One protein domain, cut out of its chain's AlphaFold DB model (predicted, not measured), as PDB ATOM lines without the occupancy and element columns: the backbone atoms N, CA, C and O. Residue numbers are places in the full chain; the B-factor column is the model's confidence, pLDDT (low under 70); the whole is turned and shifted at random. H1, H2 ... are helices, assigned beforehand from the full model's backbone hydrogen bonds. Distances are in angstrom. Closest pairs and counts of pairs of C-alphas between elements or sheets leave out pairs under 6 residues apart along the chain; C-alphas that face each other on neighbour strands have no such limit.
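AT A GLANCE: This is residues 195 to 303 of the 303 residues of the protein "TIGR02221 family CRISPR-associated protein" of Caldicellulosiruptor changbaiensis (UniProt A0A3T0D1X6). The longest helix, H4, folds back along H3 as a helical hairpin, and H1 packs with its first half on the other side of H3, so that H3 lies between H4 and H1. H1 then runs on past H3, and the short helix H2 turns back from H1's far end to the beginning of H3; the three make a narrow triangle, while the last residues of H4, 298 to 301, stick out with the end of the chain. The printed part has 109 residues with four named helices, H1, H2, H3 and H4 in this order along the chain, and no named strand; the class is all helix. It is loose, with a radius of gyration of the C-alphas of 17.9 A, and its C-alphas span 56 by 38 by 23 A.

IN THESE COORDINATES: H4, residues 277 to 301, measures 37.1 A from C-alpha 277 at (-3.159, -59.137, 37.309) to C-alpha 301 at (6.179, -25.052, 26.132). H3, residues 240 to 263, measures 34.4 A. H1, residues 197 to 220, measures 34.5 A and begins with C-alpha 197 at (13.067, -54.298, 32.426). H2, residues 225 to 237, measures 18.4 A.

HOW THE PARTS SIT: H4 touches H3, and the two form a hairpin, running opposite ways at a shallow tilt of 27 degrees. Their closest C-alphas are those of Phe 258 and Ala 280, 5.0 A apart. H3 is the hub and touches the three other helices. Residues 245 to 256 of H3 touch residues 197 to 207 of H1, and the closest C-alphas are those of Glu 200 and Ala 252, 5.2 A apart. H1 and H3 run opposite ways at a shallow tilt of 31 degrees. H2 touches residues 211 to 219 of H1 at a steep tilt of 48 degrees, opposite ways; the closest C-alphas are those of Leu 218 and Ala 228, 5.9 A apart. H2 and H3 only just touch, with 3 pairs of C-alphas within 8 A, and touch only at the corner by their link; the C-alphas of Phe 236 and Phe 242 are the closest, 5.8 A apart. H4 is apart from H1 and from H2. The helix packing is mostly aligned, but only just: of the 3 pairs of helices that touch other than only at the corner or at their ends, 2 are at a shallow tilt. In H1, H2 and H3 every O i to N i+4 pair is within hydrogen-bond range; in H4, 19 of 21 are.

THE WHOLE: The C-alphas of Gly 222 and Cys 269 are the two farthest apart, 56.3 A. The printed part has no cut and ends at residue 303, the chain's last. The link from H3 to H4, residues 264 to 276, is long; those from H1 to H2 and from H2 to H3 are tight. Residues 298 to 303, of which 298 to 301 belong to H4, stand free. The mean pLDDT of the printed part is 75.4, and residues 263 to 275 and 295 to 303 are under 70.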
ATOM      1  N   ASP A 195       8.845 -56.314  27.201       79.62
ATOM      2  CA  ASP A 195       9.822 -56.295  28.286       79.62
ATOM      3  C   ASP A 195      10.228 -54.854  28.631       79.62
ATOM      4  O   ASP A 195      10.954 -54.190  27.893       79.62
ATOM      5  N   GLY A 196       9.740 -54.366  29.774       79.00
ATOM      6  CA  GLY A 196      10.086 -53.050  30.314       79.00
ATOM      7  C   GLY A 196      11.346 -53.032  31.187       79.00
ATOM      8  O   GLY A 196      11.754 -51.957  31.625       79.00
ATOM      9  N   SER A 197      11.967 -54.185  31.461       81.94
ATOM     10  CA  SER A 197      13.067 -54.298  32.426       81.94
ATOM     11  C   SER A 197      14.315 -53.534  31.984       81.94
ATOM     12  O   SER A 197      14.900 -52.794  32.776       81.94
ATOM     13  N   TYR A 198      14.688 -53.638  30.705       83.06
ATOM     14  CA  TYR A 198      15.842 -52.928  30.156       83.06
ATOM     15  C   TYR A 198      15.641 -51.408  30.197       83.06
ATOM     16  O   TYR A 198      16.548 -50.662  30.572       83.06
ATOM     17  N   LEU A 199      14.434 -50.946  29.858       83.75
ATOM     18  CA  LEU A 199      14.065 -49.533  29.911       83.75
ATOM     19  C   LEU A 199      14.113 -48.997  31.350       83.75
ATOM     20  O   LEU A 199      14.711 -47.949  31.594       83.75
ATOM     21  N   GLU A 200      13.540 -49.729  32.307       84.44
ATOM     22  CA  GLU A 200      13.592 -49.381  33.729       84.44
ATOM     23  C   GLU A 200      15.035 -49.268  34.232       84.44
ATOM     24  O   GLU A 200      15.401 -48.247  34.817       84.44
ATOM     25  N   ASN A 201      15.852 -50.296  33.990       84.19
ATOM     26  CA  ASN A 201      17.238 -50.346  34.452       84.19
ATOM     27  C   ASN A 201      18.069 -49.209  33.852       84.19
ATOM     28  O   ASN A 201      18.817 -48.546  34.571       84.19
ATOM     29  N   THR A 202      17.889 -48.939  32.555       82.94
ATOM     30  CA  THR A 202      18.564 -47.832  31.868       82.94
ATOM     31  C   THR A 202      18.202 -46.502  32.523       82.94
ATOM     32  O   THR A 202      19.092 -45.755  32.927       82.94
ATOM     33  N   LEU A 203      16.911 -46.211  32.706       83.75
ATOM     34  CA  LEU A 203      16.458 -44.944  33.289       83.75
ATOM     35  C   LEU A 203      16.897 -44.768  34.752       83.75
ATOM     36  O   LEU A 203      17.308 -43.670  35.137       83.75
ATOM     37  N   LEU A 204      16.851 -45.834  35.560       84.06
ATOM     38  CA  LEU A 204      17.346 -45.821  36.941       84.06
ATOM     39  C   LEU A 204      18.840 -45.500  36.989       84.06
ATOM     40  O   LEU A 204      19.241 -44.561  37.675       84.06
ATOM     41  N   CYS A 205      19.643 -46.209  36.194       81.31
ATOM     42  CA  CYS A 205      21.081 -45.979  36.127       81.31
ATOM     43  C   CYS A 205      21.406 -44.528  35.744       81.31
ATOM     44  O   CYS A 205      22.287 -43.914  36.346       81.31
ATOM     45  N   LYS A 206      20.686 -43.938  34.776       78.62
ATOM     46  CA  LYS A 206      20.908 -42.535  34.379       78.62
ATOM     47  C   LYS A 206      20.540 -41.553  35.482       78.62
ATOM     48  O   LYS A 206      21.286 -40.601  35.722       78.62
ATOM     49  N   LYS A 207      19.433 -41.792  36.185       80.31
ATOM     50  CA  LYS A 207      19.048 -40.981  37.342       80.31
ATOM     51  C   LYS A 207      20.141 -41.004  38.415       80.31
ATOM     52  O   LYS A 207      20.537 -39.938  38.886       80.31
ATOM     53  N   ASP A 208      20.655 -42.184  38.752       81.62
ATOM     54  CA  ASP A 208      21.674 -42.348  39.794       81.62
ATOM     55  C   ASP A 208      22.994 -41.659  39.419       81.62
ATOM     56  O   ASP A 208      23.599 -40.976  40.250       81.62
ATOM     57  N   VAL A 209      23.408 -41.750  38.150       77.69
ATOM     58  CA  VAL A 209      24.587 -41.034  37.634       77.69
ATOM     59  C   VAL A 209      24.401 -39.516  37.722       77.69
ATOM     60  O   VAL A 209      25.296 -38.821  38.207       77.69
ATOM     61  N   CYS A 210      23.241 -38.981  37.324       76.56
ATOM     62  CA  CYS A 210      22.941 -37.552  37.461       76.56
ATOM     63  C   CYS A 210      23.011 -37.083  38.921       76.56
ATOM     64  O   CYS A 210      23.634 -36.059  39.206       76.56
ATOM     65  N   VAL A 211      22.415 -37.840  39.850       80.19
ATOM     66  CA  VAL A 211      22.462 -37.543  41.291       80.19
ATOM     67  C   VAL A 211      23.905 -37.533  41.795       80.19
ATOM     68  O   VAL A 211      24.319 -36.588  42.468       80.19
ATOM     69  N   LYS A 212      24.689 -38.559  41.443       80.19
ATOM     70  CA  LYS A 212      26.088 -38.696  41.866       80.19
ATOM     71  C   LYS A 212      26.950 -37.538  41.357       80.19
ATOM     72  O   LYS A 212      27.692 -36.950  42.145       80.19
ATOM     73  N   ASN A 213      26.811 -37.175  40.083       75.31
ATOM     74  CA  ASN A 213      27.575 -36.087  39.469       75.31
ATOM     75  C   ASN A 213      27.257 -34.730  40.113       75.31
ATOM     76  O   ASN A 213      28.172 -33.971  40.429       75.31
ATOM     77  N   GLU A 214      25.982 -34.424  40.360       78.81
ATOM     78  CA  GLU A 214      25.594 -33.173  41.027       78.81
ATOM     79  C   GLU A 214      26.042 -33.129  42.490       78.81
ATOM     80  O   GLU A 214      26.540 -32.102  42.956       78.81
ATOM     81  N   LYS A 215      25.983 -34.260  43.203       81.19
ATOM     82  CA  LYS A 215      26.549 -34.375  44.555       81.19
ATOM     83  C   LYS A 215      28.033 -34.064  44.568       81.19
ATOM     84  O   LYS A 215      28.488 -33.278  45.397       81.19
ATOM     85  N   GLN A 216      28.779 -34.637  43.631       77.81
ATOM     86  CA  GLN A 216      30.218 -34.440  43.549       77.81
ATOM     87  C   GLN A 216      30.575 -32.980  43.242       77.81
ATOM     88  O   GLN A 216      31.455 -32.433  43.903       77.81
ATOM     89  N   LYS A 217      29.841 -32.312  42.338       78.38
ATOM     90  CA  LYS A 217      30.010 -30.872  42.064       78.38
ATOM     91  C   LYS A 217      29.758 -30.009  43.301       78.38
ATOM     92  O   LYS A 217      30.541 -29.108  43.593       78.38
ATOM     93  N   LEU A 218      28.684 -30.280  44.046       81.44
ATOM     94  CA  LEU A 218      28.368 -29.531  45.267       81.44
ATOM     95  C   LEU A 218      29.450 -29.726  46.335       81.44
ATOM     96  O   LEU A 218      29.916 -28.746  46.910       81.44
ATOM     97  N   ILE A 219      29.918 -30.956  46.543       79.69
ATOM     98  CA  ILE A 219      31.005 -31.239  47.493       79.69
ATOM     99  C   ILE A 219      32.302 -30.532  47.066       79.69
ATOM    100  O   ILE A 219      32.951 -29.889  47.887       79.69
ATOM    101  N   GLN A 220      32.653 -30.568  45.776       77.00
ATOM    102  CA  GLN A 220      33.821 -29.861  45.235       77.00
ATOM    103  C   GLN A 220      33.725 -28.335  45.390       77.00
ATOM    104  O   GLN A 220      34.749 -27.672  45.518       77.00
ATOM    105  N   SER A 221      32.512 -27.775  45.449       79.69
ATOM    106  CA  SER A 221      32.295 -26.355  45.761       79.69
ATOM    107  C   SER A 221      32.473 -25.995  47.248       79.69
ATOM    108  O   SER A 221      32.288 -24.839  47.623       79.69
ATOM    109  N   GLY A 222      32.841 -26.964  48.098       82.44
ATOM    110  CA  GLY A 222      33.047 -26.789  49.540       82.44
ATOM    111  C   GLY A 222      31.782 -26.977  50.380       82.44
ATOM    112  O   GLY A 222      31.756 -26.575  51.542       82.44
ATOM    113  N   LEU A 223      30.721 -27.553  49.804       86.25
ATOM    114  CA  LEU A 223      29.470 -27.802  50.514       86.25
ATOM    115  C   LEU A 223      29.564 -29.079  51.358       86.25
ATOM    116  O   LEU A 223      30.054 -30.107  50.890       86.25
ATOM    117  N   ASP A 224      29.037 -29.022  52.581       90.25
ATOM    118  CA  ASP A 224      28.901 -30.195  53.446       90.25
ATOM    119  C   ASP A 224      28.008 -31.277  52.804       90.25
ATOM    120  O   ASP A 224      27.056 -30.964  52.082       90.25
ATOM    121  N   ILE A 225      28.314 -32.551  53.079       85.88
ATOM    122  CA  ILE A 225      27.650 -33.709  52.463       85.88
ATOM    123  C   ILE A 225      26.147 -33.723  52.770       85.88
ATOM    124  O   ILE A 225      25.356 -33.909  51.843       85.88
ATOM    125  N   GLU A 226      25.732 -33.476  54.017       87.50
ATOM    126  CA  GLU A 226      24.310 -33.491  54.392       87.50
ATOM    127  C   GLU A 226      23.548 -32.330  53.738       87.50
ATOM    128  O   GLU A 226      22.382 -32.451  53.346       87.50
ATOM    129  N   ILE A 227      24.211 -31.179  53.595       85.81
ATOM    130  CA  ILE A 227      23.633 -30.006  52.930       85.81
ATOM    131  C   ILE A 227      23.502 -30.260  51.424       85.81
ATOM    132  O   ILE A 227      22.478 -29.908  50.830       85.81
ATOM    133  N   ALA A 228      24.506 -30.884  50.805       84.69
ATOM    134  CA  ALA A 228      24.473 -31.266  49.398       84.69
ATOM    135  C   ALA A 228      23.328 -32.247  49.114       84.69
ATOM    136  O   ALA A 228      22.582 -32.041  48.157       84.69
ATOM    137  N   GLU A 229      23.125 -33.247  49.977       85.75
ATOM    138  CA  GLU A 229      22.019 -34.208  49.867       85.75
ATOM    139  C   GLU A 229      20.651 -33.521  49.920       85.75
ATOM    140  O   GLU A 229      19.852 -33.669  48.996       85.75
ATOM    141  N   LYS A 230      20.408 -32.663  50.919       86.25
ATOM    142  CA  LYS A 230      19.146 -31.904  51.015       86.25
ATOM    143  C   LYS A 230      18.914 -30.980  49.819       86.25
ATOM    144  O   LYS A 230      17.771 -30.749  49.413       86.25
ATOM    145  N   LYS A 231      19.981 -30.396  49.266       85.12
ATOM    146  CA  LYS A 231      19.893 -29.511  48.097       85.12
ATOM    147  C   LYS A 231      19.541 -30.292  46.832       85.12
ATOM    148  O   LYS A 231      18.715 -29.819  46.057       85.12
ATOM    149  N   ILE A 232      20.113 -31.482  46.662       84.50
ATOM    150  CA  ILE A 232      19.761 -32.424  45.595       84.50
ATOM    151  C   ILE A 232      18.297 -32.825  45.721       84.50
ATOM    152  O   ILE A 232      17.546 -32.626  44.777       84.50
ATOM    153  N   GLU A 233      17.848 -33.293  46.884       82.44
ATOM    154  CA  GLU A 233      16.445 -33.689  47.071       82.44
ATOM    155  C   GLU A 233      15.471 -32.582  46.653       82.44
ATOM    156  O   GLU A 233      14.538 -32.829  45.888       82.44
ATOM    157  N   LYS A 234      15.733 -31.335  47.068       83.19
ATOM    158  CA  LYS A 234      14.932 -30.178  46.645       83.19
ATOM    159  C   LYS A 234      15.006 -29.924  45.144       83.19
ATOM    160  O   LYS A 234      13.966 -29.726  44.527       83.19
ATOM    161  N   MET A 235      16.207 -29.929  44.564       80.44
ATOM    162  CA  MET A 235      16.412 -29.668  43.138       80.44
ATOM    163  C   MET A 235      15.676 -30.686  42.267       80.44
ATOM    164  O   MET A 235      15.049 -30.313  41.280       80.44
ATOM    165  N   PHE A 236      15.726 -31.960  42.645       76.06
ATOM    166  CA  PHE A 236      15.067 -33.043  41.924       76.06
ATOM    167  C   PHE A 236      13.547 -33.033  42.133       76.06
ATOM    168  O   PHE A 236      12.814 -33.368  41.207       76.06
ATOM    169  N   ALA A 237      13.062 -32.614  43.307       75.56
ATOM    170  CA  ALA A 237      11.629 -32.481  43.575       75.56
ATOM    171  C   ALA A 237      10.973 -31.321  42.804       75.56
ATOM    172  O   ALA A 237       9.804 -31.416  42.440       75.56
ATOM    173  N   SER A 238      11.706 -30.231  42.554       75.00
ATOM    174  CA  SER A 238      11.183 -29.039  41.874       75.00
ATOM    175  C   SER A 238      11.384 -29.029  40.355       75.00
ATOM    176  O   SER A 238      10.967 -28.078  39.701       75.00
ATOM    177  N   ASN A 239      12.078 -30.016  39.789       77.56
ATOM    178  CA  ASN A 239      12.496 -30.006  38.390       77.56
ATOM    179  C   ASN A 239      11.614 -30.936  37.542       77.56
ATOM    180  O   ASN A 239      11.545 -32.144  37.776       77.56
ATOM    181  N   GLU A 240      10.961 -30.358  36.534       74.38
ATOM    182  CA  GLU A 240      10.023 -31.060  35.650       74.38
ATOM    183  C   GLU A 240      10.674 -32.187  34.846       74.38
ATOM    184  O   GLU A 240      10.067 -33.241  34.672       74.38
ATOM    185  N   TRP A 241      11.932 -32.031  34.431       71.19
ATOM    186  CA  TRP A 241      12.669 -33.081  33.726       71.19
ATOM    187  C   TRP A 241      12.888 -34.308  34.619       71.19
ATOM    188  O   TRP A 241      12.638 -35.442  34.206       71.19
ATOM    189  N   PHE A 242      13.267 -34.097  35.885       73.81
ATOM    190  CA  PHE A 242      13.404 -35.193  36.850       73.81
ATOM    191  C   PHE A 242      12.064 -35.833  37.212       73.81
ATOM    192  O   PHE A 242      12.001 -37.049  37.410       73.81
ATOM    193  N   LYS A 243      10.989 -35.043  37.269       78.31
ATOM    194  CA  LYS A 243       9.626 -35.561  37.421       78.31
ATOM    195  C   LYS A 243       9.257 -36.474  36.245       78.31
ATOM    196  O   LYS A 243       8.876 -37.615  36.489       78.31
ATOM    197  N   GLY A 244       9.497 -36.039  35.007       79.31
ATOM    198  CA  GLY A 244       9.265 -36.841  33.803       79.31
ATOM    199  C   GLY A 244      10.062 -38.150  33.781       79.31
ATOM    200  O   GLY A 244       9.503 -39.207  33.501       79.31
ATOM    201  N   ILE A 245      11.341 -38.123  34.174       78.69
ATOM    202  CA  ILE A 245      12.153 -39.348  34.312       78.69
ATOM    203  C   ILE A 245      11.566 -40.295  35.363       78.69
ATOM    204  O   ILE A 245      11.489 -41.499  35.127       78.69
ATOM    205  N   ASN A 246      11.143 -39.784  36.522       82.94
ATOM    206  CA  ASN A 246      10.527 -40.614  37.559       82.94
ATOM    207  C   ASN A 246       9.206 -41.233  37.093       82.94
ATOM    208  O   ASN A 246       8.952 -42.403  37.384       82.94
ATOM    209  N   ASP A 247       8.396 -40.475  36.359       84.56
ATOM    210  CA  ASP A 247       7.148 -40.965  35.783       84.56
ATOM    211  C   ASP A 247       7.428 -42.076  34.755       84.56
ATOM    212  O   ASP A 247       6.828 -43.147  34.859       84.56
ATOM    213  N   LEU A 248       8.423 -41.907  33.873       82.06
ATOM    214  CA  LEU A 248       8.873 -42.943  32.930       82.06
ATOM    215  C   LEU A 248       9.415 -44.200  33.631       82.06
ATOM    216  O   LEU A 248       9.057 -45.314  33.252       82.06
ATOM    217  N   ILE A 249      10.229 -44.045  34.683       84.94
ATOM    218  CA  ILE A 249      10.709 -45.172  35.505       84.94
ATOM    219  C   ILE A 249       9.522 -45.907  36.135       84.94
ATOM    220  O   ILE A 249       9.480 -47.136  36.144       84.94
ATOM    221  N   SER A 250       8.556 -45.164  36.682       85.44
ATOM    222  CA  SER A 250       7.376 -45.749  37.318       85.44
ATOM    223  C   SER A 250       6.502 -46.499  36.313       85.44
ATOM    224  O   SER A 250       6.004 -47.581  36.624       85.44
ATOM    225  N   PHE A 251       6.373 -45.970  35.096       86.00
ATOM    226  CA  PHE A 251       5.690 -46.625  33.993       86.00
ATOM    227  C   PHE A 251       6.393 -47.928  33.604       86.00
ATOM    228  O   PHE A 251       5.749 -48.975  33.614       86.00
ATOM    229  N   ALA A 252       7.709 -47.895  33.367       84.25
ATOM    230  CA  ALA A 252       8.493 -49.084  33.019       84.25
ATOM    231  C   ALA A 252       8.394 -50.184  34.097       84.25
ATOM    232  O   ALA A 252       8.184 -51.353  33.771       84.25
ATOM    233  N   LYS A 253       8.422 -49.799  35.383       84.44
ATOM    234  CA  LYS A 253       8.190 -50.698  36.530       84.44
ATOM    235  C   LYS A 253       6.812 -51.348  36.516       84.44
ATOM    236  O   LYS A 253       6.692 -52.561  36.666       84.44
ATOM    237  N   SER A 254       5.770 -50.534  36.362       84.62
ATOM    238  CA  SER A 254       4.374 -50.997  36.401       84.62
ATOM    239  C   SER A 254       4.081 -51.930  35.230       84.62
ATOM    240  O   SER A 254       3.393 -52.939  35.370       84.62
ATOM    241  N   LEU A 255       4.678 -51.623  34.082       81.38
ATOM    242  CA  LEU A 255       4.637 -52.455  32.899       81.38
ATOM    243  C   LEU A 255       5.336 -53.799  33.123       81.38
ATOM    244  O   LEU A 255       4.726 -54.828  32.850       81.38
ATOM    245  N   ARG A 256       6.568 -53.812  33.656       80.31
ATOM    246  CA  ARG A 256       7.268 -55.061  34.003       80.31
ATOM    247  C   ARG A 256       6.410 -55.922  34.929       80.31
ATOM    248  O   ARG A 256       6.192 -57.091  34.638       80.31
ATOM    249  N   ASN A 257       5.846 -55.325  35.981       80.06
ATOM    250  CA  ASN A 257       4.971 -56.029  36.921       80.06
ATOM    251  C   ASN A 257       3.744 -56.644  36.228       80.06
ATOM    252  O   ASN A 257       3.347 -57.768  36.547       80.06
ATOM    253  N   PHE A 258       3.135 -55.928  35.279       80.94
ATOM    254  CA  PHE A 258       2.020 -56.448  34.491       80.94
ATOM    255  C   PHE A 258       2.452 -57.623  33.607       80.94
ATOM    256  O   PHE A 258       1.835 -58.689  33.666       80.94
ATOM    257  N   THR A 259       3.538 -57.461  32.851       77.44
ATOM    258  CA  THR A 259       4.112 -58.500  31.989       77.44
ATOM    259  C   THR A 259       4.468 -59.761  32.793       77.44
ATOM    260  O   THR A 259       4.030 -60.858  32.442       77.44
ATOM    261  N   ASP A 260       5.143 -59.618  33.936       75.75
ATOM    262  CA  ASP A 260       5.476 -60.724  34.847       75.75
ATOM    263  C   ASP A 260       4.226 -61.432  35.385       75.75
ATOM    264  O   ASP A 260       4.191 -62.663  35.500       75.75
ATOM    265  N   SER A 261       3.168 -60.673  35.687       74.56
ATOM    266  CA  SER A 261       1.894 -61.223  36.165       74.56
ATOM    267  C   SER A 261       1.197 -62.081  35.101       74.56
ATOM    268  O   SER A 261       0.567 -63.087  35.445       74.56
ATOM    269  N   ILE A 262       1.339 -61.724  33.818       75.12
ATOM    270  CA  ILE A 262       0.862 -62.525  32.683       75.12
ATOM    271  C   ILE A 262       1.713 -63.792  32.520       75.12
ATOM    272  O   ILE A 262       1.162 -64.895  32.498       75.12
ATOM    273  N   PHE A 263       3.043 -63.658  32.453       65.69
ATOM    274  CA  PHE A 263       3.959 -64.778  32.191       65.69
ATOM    275  C   PHE A 263       3.942 -65.850  33.275       65.69
ATOM    276  O   PHE A 263       3.964 -67.044  32.984       65.69
ATOM    277  N   THR A 264       3.887 -65.446  34.542       65.81
ATOM    278  CA  THR A 264       3.937 -66.393  35.663       65.81
ATOM    279  C   THR A 264       2.619 -67.140  35.882       65.81
ATOM    280  O   THR A 264       2.526 -67.941  36.816       65.81
ATOM    281  N   LEU A 265       1.578 -66.865  35.076       59.88
ATOM    282  CA  LEU A 265       0.195 -67.281  35.336       59.88
ATOM    283  C   LEU A 265      -0.193 -67.039  36.810       59.88
ATOM    284  O   LEU A 265      -1.064 -67.722  37.357       59.88
ATOM    285  N   ARG A 266       0.414 -66.022  37.454       52.84
ATOM    286  CA  ARG A 266       0.046 -65.521  38.788       52.84
ATOM    287  C   ARG A 266      -1.305 -64.802  38.769       52.84
ATOM    288  O   ARG A 266      -1.700 -64.183  39.743       52.84
ATOM    289  N   GLY A 267      -2.119 -65.061  37.747       50.84
ATOM    290  CA  GLY A 267      -3.573 -65.133  37.864       50.84
ATOM    291  C   GLY A 267      -4.083 -66.193  38.858       50.84
ATOM    292  O   GLY A 267      -5.256 -66.558  38.802       50.84
ATOM    293  N   ARG A 268      -3.257 -66.702  39.785       40.44
ATOM    294  CA  ARG A 268      -3.745 -67.525  40.891       40.44
ATOM    295  C   ARG A 268      -4.397 -66.618  41.925       40.44
ATOM    296  O   ARG A 268      -3.738 -65.845  42.602       40.44
ATOM    297  N   CYS A 269      -5.711 -66.769  42.044       52.75
ATOM    298  CA  CYS A 269      -6.505 -66.408  43.211       52.75
ATOM    299  C   CYS A 269      -5.733 -66.624  44.524       52.75
ATOM    300  O   CYS A 269      -5.681 -67.753  45.001       52.75
ATOM    301  N   THR A 270      -5.191 -65.581  45.152       43.38
ATOM    302  CA  THR A 270      -4.639 -65.698  46.511       43.38
ATOM    303  C   THR A 270      -4.803 -64.393  47.279       43.38
ATOM    304  O   THR A 270      -3.867 -63.619  47.346       43.38
ATOM    305  N   GLN A 271      -6.000 -64.163  47.835       49.00
ATOM    306  CA  GLN A 271      -6.342 -63.358  49.034       49.00
ATOM    307  C   GLN A 271      -5.855 -61.892  49.186       49.00
ATOM    308  O   GLN A 271      -6.485 -61.148  49.934       49.00
ATOM    309  N   ASN A 272      -4.836 -61.434  48.461       52.78
ATOM    310  CA  ASN A 272      -4.241 -60.108  48.517       52.78
ATOM    311  C   ASN A 272      -4.522 -59.392  47.186       52.78
ATOM    312  O   ASN A 272      -4.007 -59.782  46.137       52.78
ATOM    313  N   ARG A 273      -5.417 -58.394  47.193       51.06
ATOM    314  CA  ARG A 273      -5.882 -57.721  45.960       51.06
ATOM    315  C   ARG A 273      -4.750 -57.007  45.215       51.06
ATOM    316  O   ARG A 273      -4.830 -56.925  43.990       51.06
ATOM    317  N   ASP A 274      -3.717 -56.580  45.935       57.28
ATOM    318  CA  ASP A 274      -2.622 -55.746  45.430       57.28
ATOM    319  C   ASP A 274      -1.584 -56.509  44.581       57.28
ATOM    320  O   ASP A 274      -0.817 -55.884  43.859       57.28
ATOM    321  N   GLU A 275      -1.596 -57.849  44.583       60.84
ATOM    322  CA  GLU A 275      -0.657 -58.694  43.810       60.84
ATOM    323  C   GLU A 275      -1.313 -59.391  42.600       60.84
ATOM    324  O   GLU A 275      -0.745 -60.295  41.987       60.84
ATOM    325  N   SER A 276      -2.541 -59.000  42.250       72.31
ATOM    326  CA  SER A 276      -3.290 -59.603  41.142       72.31
ATOM    327  C   SER A 276      -2.973 -58.958  39.785       72.31
ATOM    328  O   SER A 276      -2.652 -57.773  39.712       72.31
ATOM    329  N   ILE A 277      -3.203 -59.691  38.683       75.19
ATOM    330  CA  ILE A 277      -3.159 -59.137  37.309       75.19
ATOM    331  C   ILE A 277      -4.048 -57.882  37.187       75.19
ATOM    332  O   ILE A 277      -3.702 -56.940  36.481       75.19
ATOM    333  N   PHE A 278      -5.183 -57.843  37.895       79.00
ATOM    334  CA  PHE A 278      -6.084 -56.690  37.886       79.00
ATOM    335  C   PHE A 278      -5.472 -55.461  38.572       79.00
ATOM    336  O   PHE A 278      -5.620 -54.348  38.068       79.00
ATOM    337  N   ALA A 279      -4.767 -55.649  39.691       79.38
ATOM    338  CA  ALA A 279      -4.036 -54.568  40.349       79.38
ATOM    339  C   ALA A 279      -2.873 -54.069  39.487       79.38
ATOM    340  O   ALA A 279      -2.749 -52.862  39.298       79.38
ATOM    341  N   ALA A 280      -2.103 -54.979  38.881       79.88
ATOM    342  CA  ALA A 280      -1.023 -54.618  37.965       79.88
ATOM    343  C   ALA A 280      -1.538 -53.841  36.737       79.88
ATOM    344  O   ALA A 280      -0.961 -52.827  36.354       79.88
ATOM    345  N   HIS A 281      -2.670 -54.256  36.157       84.12
ATOM    346  CA  HIS A 281      -3.332 -53.530  35.065       84.12
ATOM    347  C   HIS A 281      -3.801 -52.133  35.486       84.12
ATOM    348  O   HIS A 281      -3.660 -51.171  34.730       84.12
ATOM    349  N   LYS A 282      -4.376 -52.011  36.688       85.94
ATOM    350  CA  LYS A 282      -4.835 -50.724  37.219       85.94
ATOM    351  C   LYS A 282      -3.663 -49.764  37.435       85.94
ATOM    352  O   LYS A 282      -3.737 -48.630  36.972       85.94
ATOM    353  N   ASP A 283      -2.590 -50.221  38.079       86.06
ATOM    354  CA  ASP A 283      -1.378 -49.422  38.303       86.06
ATOM    355  C   ASP A 283      -0.735 -49.004  36.970       86.06
ATOM    356  O   ASP A 283      -0.437 -47.825  36.776       86.06
ATOM    357  N   LEU A 284      -0.634 -49.924  36.000       84.69
ATOM    358  CA  LEU A 284      -0.145 -49.613  34.654       84.69
ATOM    359  C   LEU A 284      -0.988 -48.526  33.971       84.69
ATOM    360  O   LEU A 284      -0.424 -47.581  33.420       84.69
ATOM    361  N   ARG A 285      -2.323 -48.617  34.032       87.88
ATOM    362  CA  ARG A 285      -3.216 -47.591  33.470       87.88
ATOM    363  C   ARG A 285      -2.954 -46.218  34.093       87.88
ATOM    364  O   ARG A 285      -2.803 -45.247  33.359       87.88
ATOM    365  N   GLU A 286      -2.856 -46.147  35.419       88.44
ATOM    366  CA  GLU A 286      -2.574 -44.892  36.124       88.44
ATOM    367  C   GLU A 286      -1.215 -44.296  35.715       88.44
ATOM    368  O   GLU A 286      -1.088 -43.077  35.590       88.44
ATOM    369  N   LYS A 287      -0.183 -45.123  35.478       88.44
ATOM    370  CA  LYS A 287       1.114 -44.610  34.996       88.44
ATOM    371  C   LYS A 287       1.079 -44.165  33.538       88.44
ATOM    372  O   LYS A 287       1.741 -43.185  33.214       88.44
ATOM    373  N   ILE A 288       0.322 -44.847  32.675       84.75
ATOM    374  CA  ILE A 288       0.135 -44.428  31.278       84.75
ATOM    375  C   ILE A 288      -0.462 -43.021  31.235       84.75
ATOM    376  O   ILE A 288       0.072 -42.164  30.540       84.75
ATOM    377  N   GLU A 289      -1.508 -42.759  32.024       85.81
ATOM    378  CA  GLU A 289      -2.138 -41.433  32.095       85.81
ATOM    379  C   GLU A 289      -1.141 -40.353  32.545       85.81
ATOM    380  O   GLU A 289      -1.099 -39.266  31.973       85.81
ATOM    381  N   LYS A 290      -0.276 -40.653  33.524       84.12
ATOM    382  CA  LYS A 290       0.780 -39.723  33.957       84.12
ATOM    383  C   LYS A 290       1.776 -39.403  32.849       84.12
ATOM    384  O   LYS A 290       2.091 -38.234  32.654       84.12
ATOM    385  N   VAL A 291       2.250 -40.415  32.121       81.81
ATOM    386  CA  VAL A 291       3.205 -40.213  31.022       81.81
ATOM    387  C   VAL A 291       2.557 -39.467  29.852       81.81
ATOM    388  O   VAL A 291       3.190 -38.591  29.279       81.81
ATOM    389  N   GLN A 292       1.289 -39.741  29.533       80.25
ATOM    390  CA  GLN A 292       0.549 -39.017  28.489       80.25
ATOM    391  C   GLN A 292       0.403 -37.522  28.797       80.25
ATOM    392  O   GLN A 292       0.465 -36.696  27.890       80.25
ATOM    393  N   ASN A 293       0.256 -37.162  30.073       79.25
ATOM    394  CA  ASN A 293       0.172 -35.762  30.479       79.25
ATOM    395  C   ASN A 293       1.512 -35.011  30.336       79.25
ATOM    396  O   ASN A 293       1.489 -33.803  30.125       79.25
ATOM    397  N   LEU A 294       2.663 -35.702  30.355       71.00
ATOM    398  CA  LEU A 294       3.965 -35.075  30.061       71.00
ATOM    399  C   LEU A 294       4.025 -34.537  28.623       71.00
ATOM    400  O   LEU A 294       4.627 -33.496  28.374       71.00
ATOM    401  N   ASP A 295       3.393 -35.238  27.680       56.91
ATOM    402  CA  ASP A 295       3.385 -34.881  26.255       56.91
ATOM    403  C   ASP A 295       2.553 -33.607  26.002       56.91
ATOM    404  O   ASP A 295       2.913 -32.744  25.194       56.91
ATOM    405  N   ALA A 296       1.468 -33.431  26.766       57.41
ATOM    406  CA  ALA A 296       0.638 -32.227  26.740       57.41
ATOM    407  C   ALA A 296       1.376 -30.994  27.296       57.41
ATOM    408  O   ALA A 296       1.264 -29.904  26.727       57.41
ATOM    409  N   ASP A 297       2.175 -31.173  28.350       56.25
ATOM    410  CA  ASP A 297       2.964 -30.100  28.962       56.25
ATOM    411  C   ASP A 297       4.116 -29.649  28.037       56.25
ATOM    412  O   ASP A 297       4.303 -28.450  27.818       56.25
ATOM    413  N   ILE A 298       4.827 -30.585  27.391       54.31
ATOM    414  CA  ILE A 298       5.909 -30.275  26.431       54.31
ATOM    415  C   ILE A 298       5.371 -29.532  25.198       54.31
ATOM    416  O   ILE A 298       5.975 -28.555  24.754       54.31
ATOM    417  N   SER A 299       4.204 -29.940  24.692       48.97
ATOM    418  CA  SER A 299       3.533 -29.293  23.553       48.97
ATOM    419  C   SER A 299       3.099 -27.848  23.847       48.97
ATOM    420  O   SER A 299       2.974 -27.029  22.934       48.97
ATOM    421  N   SER A 300       2.870 -27.520  25.122       48.91
ATOM    422  CA  SER A 300       2.510 -26.170  25.573       48.91
ATOM    423  C   SER A 300       3.719 -25.238  25.742       48.91
ATOM    424  O   SER A 300       3.571 -24.030  25.586       48.91
ATOM    425  N   LEU A 301       4.913 -25.790  25.994       46.09
ATOM    426  CA  LEU A 301       6.179 -25.052  26.132       46.09
ATOM    427  C   LEU A 301       6.825 -24.697  24.782       46.09
ATOM    428  O   LEU A 301       7.689 -23.824  24.720       46.09
ATOM    429  N   SER A 302       6.428 -25.378  23.703       44.31
ATOM    430  CA  SER A 302       6.886 -25.124  22.330       44.31
ATOM    431  C   SER A 302       6.073 -24.066  21.563       44.31
ATOM    432  O   SER A 302       6.330 -23.878  20.373       44.31
ATOM    433  N   ASN A 303       5.113 -23.396  22.215       37.28
ATOM    434  CA  ASN A 303       4.293 -22.312  21.650       37.28
ATOM    435  C   ASN A 303       4.583 -20.958  22.303       37.28
ATOM    436  O   ASN A 303       4.717 -20.914  23.544       37.28
TER     437      ASN A 303